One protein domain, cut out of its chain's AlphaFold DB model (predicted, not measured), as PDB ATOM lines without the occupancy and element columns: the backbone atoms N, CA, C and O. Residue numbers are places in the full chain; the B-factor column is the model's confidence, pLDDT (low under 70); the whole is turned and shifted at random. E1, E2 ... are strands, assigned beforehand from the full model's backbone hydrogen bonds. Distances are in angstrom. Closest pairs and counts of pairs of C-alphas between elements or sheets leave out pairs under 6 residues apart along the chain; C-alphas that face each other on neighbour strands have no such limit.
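What this domain is: This is residues 33 to 75 of the 242 residues of an uncharacterized protein of Gammaproteobacteria bacterium (UniProt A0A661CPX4). The domain is a single, strongly twisted sheet built of two hairpins side by side, E1 with E2 and E3 with E4. The long link between the hairpins, residues 48 to 58, crosses over one face of E1, and the turn at residues 66 and 67 makes one end of the longest axis. The printed part has 43 residues with four named strands, E1 to E4 along the chain, and no named helix; the sheet order is E2, E1, E3, E4, all antiparallel, and the class is all strand. It is compact, with a radius of gyration of the C-alphas of 10.3 A, yet elongated, spanning 30 by 18 by 14 A.

Where its parts are: E1, residues 33 to 38, begins with C-alpha 33 at (-116.845, 46.566, -12.942) and is 17.1 A long. E2, residues 44 to 47, is 10.2 A long. E3, residues 59 to 65, and E4, residues 68 to 74, are each 19.5 A long; E4 ends with C-alpha 74 at (-114.717, 32.934, -14.881).

How they stand to each other: Inner strand E1 is antiparallel to edge strand E2 at 149 degrees, with N 35 and O 47 2.8 A apart, within hydrogen-bond range. E1 and inner strand E3 are antiparallel at 147 degrees; N 62 and O 34 are within hydrogen-bond range at 2.7 A. E3 and edge strand E4 are antiparallel at 159 degrees, with N 74 and O 59 within hydrogen-bond range at 2.7 A. E2 is apart from E3 and from E4.

The domain as a whole: The two C-alphas farthest apart, those of Gln 53 and Gly 66, are 30.4 A apart. The links E1 to E2 and E3 to E4 are tight; E2 to E3, with 11 residues, is long. The printed part has no cut, its mean pLDDT is 88.3, and no printed residue is under 70.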
ATOM      1  N   LEU A  33    -117.029  48.015 -12.958       88.31
ATOM      2  CA  LEU A  33    -116.845  46.566 -12.942       88.31
ATOM      3  C   LEU A  33    -118.108  45.909 -12.379       88.31
ATOM      4  O   LEU A  33    -118.546  46.265 -11.287       88.31
ATOM      5  N   LEU A  34    -118.686  44.977 -13.132       91.44
ATOM      6  CA  LEU A  34    -119.835  44.174 -12.725       91.44
ATOM      7  C   LEU A  34    -119.494  42.691 -12.817       91.44
ATOM      8  O   LEU A  34    -118.780  42.269 -13.724       91.44
ATOM      9  N   TYR A  35    -120.076  41.901 -11.932       91.69
ATOM     10  CA  TYR A  35    -120.047  40.449 -11.968       91.69
ATOM     11  C   TYR A  35    -121.439  39.945 -12.314       91.69
ATOM     12  O   TYR A  35    -122.397  40.327 -11.646       91.69
ATOM     13  N   CYS A  36    -121.550  39.117 -13.348       91.88
ATOM     14  CA  CYS A  36    -122.816  38.547 -13.793       91.88
ATOM     15  C   CYS A  36    -122.843  37.032 -13.584       91.88
ATOM     16  O   CYS A  36    -121.939  36.346 -14.054       91.88
ATOM     17  N   TRP A  37    -123.859  36.500 -12.915       93.31
ATOM     18  CA  TRP A  37    -124.029  35.066 -12.650       93.31
ATOM     19  C   TRP A  37    -125.468  34.640 -12.948       93.31
ATOM     20  O   TRP A  37    -126.364  35.476 -12.993       93.31
ATOM     21  N   ASN A  38    -125.700  33.341 -13.135       91.69
ATOM     22  CA  ASN A  38    -127.058  32.808 -13.240       91.69
ATOM     23  C   ASN A  38    -127.579  32.463 -11.842       91.69
ATOM     24  O   ASN A  38    -126.928  31.704 -11.112       91.69
ATOM     25  N   ASN A  39    -128.729  33.026 -11.475       88.81
ATOM     26  CA  ASN A  39    -129.435  32.675 -10.247       88.81
ATOM     27  C   ASN A  39    -130.078  31.273 -10.357       88.81
ATOM     28  O   ASN A  39    -129.945  30.592 -11.378       88.81
ATOM     29  N   ASP A  40    -130.747  30.815  -9.299       91.00
ATOM     30  CA  ASP A  40    -131.348  29.472  -9.268       91.00
ATOM     31  C   ASP A  40    -132.499  29.280 -10.280       91.00
ATOM     32  O   ASP A  40    -132.751  28.152 -10.699       91.00
ATOM     33  N   ASP A  41    -133.109  30.369 -10.762       90.31
ATOM     34  CA  ASP A  41    -134.119  30.367 -11.832       90.31
ATOM     35  C   ASP A  41    -133.497  30.414 -13.246       90.31
ATOM     36  O   ASP A  41    -134.206  30.457 -14.254       90.31
ATOM     37  N   GLY A  42    -132.160  30.422 -13.347       83.38
ATOM     38  CA  GLY A  42    -131.422  30.495 -14.611       83.38
ATOM     39  C   GLY A  42    -131.353  31.896 -15.229       83.38
ATOM     40  O   GLY A  42    -130.971  32.029 -16.394       83.38
ATOM     41  N   ILE A  43    -131.706  32.939 -14.474       90.38
ATOM     42  CA  ILE A  43    -131.690  34.338 -14.918       90.38
ATOM     43  C   ILE A  43    -130.306  34.944 -14.643       90.38
ATOM     44  O   ILE A  43    -129.780  34.825 -13.536       90.38
ATOM     45  N   GLU A  44    -129.717  35.607 -15.646       89.94
ATOM     46  CA  GLU A  44    -128.439  36.321 -15.504       89.94
ATOM     47  C   GLU A  44    -128.648  37.613 -14.693       89.94
ATOM     48  O   GLU A  44    -129.258  38.575 -15.166       89.94
ATOM     49  N   GLU A  45    -128.115  37.651 -13.476       92.44
ATOM     50  CA  GLU A  45    -128.076  38.831 -12.613       92.44
ATOM     51  C   GLU A  45    -126.677  39.439 -12.635       92.44
ATOM     52  O   GLU A  45    -125.690  38.715 -12.556       92.44
ATOM     53  N   CYS A  46    -126.578  40.769 -12.723       91.81
ATOM     54  CA  CYS A  46    -125.309  41.494 -12.697       91.81
ATOM     55  C   CYS A  46    -125.266  42.461 -11.513       91.81
ATOM     56  O   CYS A  46    -126.136  43.323 -11.389       91.81
ATOM     57  N   SER A  47    -124.222  42.385 -10.692       90.94
ATOM     58  CA  SER A  47    -124.031  43.273  -9.539       90.94
ATOM     59  C   SER A  47    -122.564  43.665  -9.353       90.94
ATOM     60  O   SER A  47    -121.673  43.152 -10.026       90.94
ATOM     61  N   ASN A  48    -122.292  44.594  -8.441       90.00
ATOM     62  CA  ASN A  48    -120.936  44.987  -8.050       90.00
ATOM     63  C   ASN A  48    -120.228  43.936  -7.167       90.00
ATOM     64  O   ASN A  48    -119.018  44.026  -6.977       90.00
ATOM     65  N   SER A  49    -120.961  42.947  -6.647       89.12
ATOM     66  CA  SER A  49    -120.443  41.824  -5.860       89.12
ATOM     67  C   SER A  49    -121.289  40.567  -6.087       89.12
ATOM     68  O   SER A  49    -122.490  40.672  -6.334       89.12
ATOM     69  N   ILE A  50    -120.669  39.389  -5.989       87.88
ATOM     70  CA  ILE A  50    -121.342  38.092  -6.145       87.88
ATOM     71  C   ILE A  50    -121.780  37.593  -4.761       87.88
ATOM     72  O   ILE A  50    -120.937  37.502  -3.865       87.88
ATOM     73  N   PRO A  51    -123.059  37.230  -4.564       90.00
ATOM     74  CA  PRO A  51    -123.510  36.583  -3.338       90.00
ATOM     75  C   PRO A  51    -122.734  35.289  -3.059       90.00
ATOM     76  O   PRO A  51    -122.386  34.544  -3.978       90.00
ATOM     77  N   SER A  52    -122.493  34.985  -1.782       86.44
ATOM     78  CA  SER A  52    -121.656  33.847  -1.377       86.44
ATOM     79  C   SER A  52    -122.131  32.516  -1.968       86.44
ATOM     80  O   SER A  52    -121.290  31.730  -2.406       86.44
ATOM     81  N   GLN A  53    -123.447  32.295  -2.089       87.75
ATOM     82  CA  GLN A  53    -124.009  31.062  -2.657       87.75
ATOM     83  C   GLN A  53    -123.694  30.836  -4.151       87.75
ATOM     84  O   GLN A  53    -123.728  29.697  -4.613       87.75
ATOM     85  N   TYR A  54    -123.353  31.890  -4.901       87.38
ATOM     86  CA  TYR A  54    -123.015  31.813  -6.331       87.38
ATOM     87  C   TYR A  54    -121.518  31.990  -6.603       87.38
ATOM     88  O   TYR A  54    -121.072  31.750  -7.720       87.38
ATOM     89  N   SER A  55    -120.730  32.361  -5.588       83.56
ATOM     90  CA  SER A  55    -119.294  32.659  -5.714       83.56
ATOM     91  C   SER A  55    -118.448  31.501  -6.257       83.56
ATOM     92  O   SER A  55    -117.444  31.740  -6.921       83.56
ATOM     93  N   GLN A  56    -118.868  30.256  -6.003       82.94
ATOM     94  CA  GLN A  56    -118.197  29.044  -6.485       82.94
ATOM     95  C   GLN A  56    -118.701  28.585  -7.864       82.94
ATOM     96  O   GLN A  56    -118.122  27.678  -8.463       82.94
ATOM     97  N   ARG A  57    -119.782  29.183  -8.383       85.12
ATOM     98  CA  ARG A  57    -120.294  28.906  -9.731       85.12
ATOM     99  C   ARG A  57    -119.522  29.741 -10.756       85.12
ATOM    100  O   ARG A  57    -118.827  30.692 -10.415       85.12
ATOM    101  N   GLY A  58    -119.645  29.386 -12.032       84.69
ATOM    102  CA  GLY A  58    -119.102  30.221 -13.100       84.69
ATOM    103  C   GLY A  58    -119.851  31.552 -13.186       84.69
ATOM    104  O   GLY A  58    -121.076  31.582 -13.065       84.69
ATOM    105  N   PHE A  59    -119.124  32.640 -13.413       90.38
ATOM    106  CA  PHE A  59    -119.677  33.989 -13.560       90.38
ATOM    107  C   PHE A  59    -118.899  34.775 -14.615       90.38
ATOM    108  O   PHE A  59    -117.830  34.365 -15.054       90.38
ATOM    109  N   LYS A  60    -119.410  35.929 -15.032       91.50
ATOM    110  CA  LYS A  60    -118.758  36.832 -15.983       91.50
ATOM    111  C   LYS A  60    -118.304  38.096 -15.285       91.50
ATOM    112  O   LYS A  60    -119.112  38.800 -14.692       91.50
ATOM    113  N   GLU A  61    -117.033  38.430 -15.420       91.44
ATOM    114  CA  GLU A  61    -116.504  39.735 -15.039       91.44
ATOM    115  C   GLU A  61    -116.667  40.698 -16.224       91.44
ATOM    116  O   GLU A  61    -116.023  40.547 -17.262       91.44
ATOM    117  N   CYS A  62    -117.556  41.677 -16.097       91.50
ATOM    118  CA  CYS A  62    -117.924  42.626 -17.138       91.50
ATOM    119  C   CYS A  62    -117.447  44.040 -16.796       91.50
ATOM    120  O   CYS A  62    -117.935  44.675 -15.864       91.50
ATOM    121  N   LYS A  63    -116.534  44.579 -17.607       90.69
ATOM    122  CA  LYS A  63    -116.091  45.974 -17.537       90.69
ATOM    123  C   LYS A  63    -116.910  46.834 -18.495       90.69
ATOM    124  O   LYS A  63    -116.965  46.547 -19.695       90.69
ATOM    125  N   ILE A  64    -117.505  47.903 -17.975       87.31
ATOM    126  CA  ILE A  64    -118.297  48.871 -18.737       87.31
ATOM    127  C   ILE A  64    -117.548  50.203 -18.786       87.31
ATOM    128  O   ILE A  64    -117.198  50.761 -17.749       87.31
ATOM    129  N   VAL A  65    -117.294  50.709 -19.994       86.44
ATOM    130  CA  VAL A  65    -116.699  52.033 -20.238       86.44
ATOM    131  C   VAL A  65    -117.566  52.759 -21.261       86.44
ATOM    132  O   VAL A  65    -117.560  52.420 -22.448       86.44
ATOM    133  N   GLY A  66    -118.344  53.742 -20.806       80.62
ATOM    134  CA  GLY A  66    -119.362  54.391 -21.637       80.62
ATOM    135  C   GLY A  66    -120.383  53.371 -22.143       80.62
ATOM    136  O   GLY A  66    -120.923  52.598 -21.361       80.62
ATOM    137  N   PHE A  67    -120.600  53.318 -23.459       76.81
ATOM    138  CA  PHE A  67    -121.516  52.360 -24.095       76.81
ATOM    139  C   PHE A  67    -120.889  50.989 -24.411       76.81
ATOM    140  O   PHE A  67    -121.535  50.141 -25.022       76.81
ATOM    141  N   ARG A  68    -119.620  50.748 -24.047       81.12
ATOM    142  CA  ARG A  68    -118.921  49.488 -24.348       81.12
ATOM    143  C   ARG A  68    -118.905  48.577 -23.124       81.12
ATOM    144  O   ARG A  68    -118.375  48.966 -22.086       81.12
ATOM    145  N   ARG A  69    -119.408  47.347 -23.275       87.62
ATOM    146  CA  ARG A  69    -119.331  46.260 -22.283       87.62
ATOM    147  C   ARG A  69    -118.382  45.175 -22.793       87.62
ATOM    148  O   ARG A  69    -118.574  44.660 -23.890       87.62
ATOM    149  N   LYS A  70    -117.370  44.821 -22.002       89.06
ATOM    150  CA  LYS A  70    -116.473  43.686 -22.268       89.06
ATOM    151  C   LYS A  70    -116.543  42.718 -21.097       89.06
ATOM    152  O   LYS A  70    -116.214  43.114 -19.985       89.06
ATOM    153  N   CYS A  71    -116.951  41.480 -21.354       90.06
ATOM    154  CA  CYS A  71    -117.053  40.436 -20.340       90.06
ATOM    155  C   CYS A  71    -115.967  39.374 -20.515       90.06
ATOM    156  O   CYS A  71    -115.547  39.094 -21.639       90.06
ATOM    157  N   LYS A  72    -115.525  38.801 -19.400       89.19
ATOM    158  CA  LYS A  72    -114.623  37.655 -19.323       89.19
ATOM    159  C   LYS A  72    -115.293  36.581 -18.475       89.19
ATOM    160  O   LYS A  72    -115.657  36.855 -17.335       89.19
ATOM    161  N   ASP A  73    -115.437  35.380 -19.018       89.44
ATOM    162  CA  ASP A  73    -115.951  34.244 -18.259       89.44
ATOM    163  C   ASP A  73    -114.923  33.773 -17.218       89.44
ATOM    164  O   ASP A  73    -113.734  33.591 -17.508       89.44
ATOM    165  N   VAL A  74    -115.406  33.566 -16.000       87.06
ATOM    166  CA  VAL A  74    -114.717  32.934 -14.881       87.06
ATOM    167  C   VAL A  74    -115.368  31.574 -14.682       87.06
ATOM    168  O   VAL A  74    -116.579  31.468 -14.498       87.06
ATOM    169  N   LYS A  75    -114.563  30.516 -14.788       85.81
ATOM    170  CA  LYS A  75    -115.041  29.142 -14.622       85.81
ATOM    171  C   LYS A  75    -115.475  28.900 -13.169       85.81
ATOM    172  O   LYS A  75    -114.913  29.538 -12.278       85.81
TER     173      LYS A  75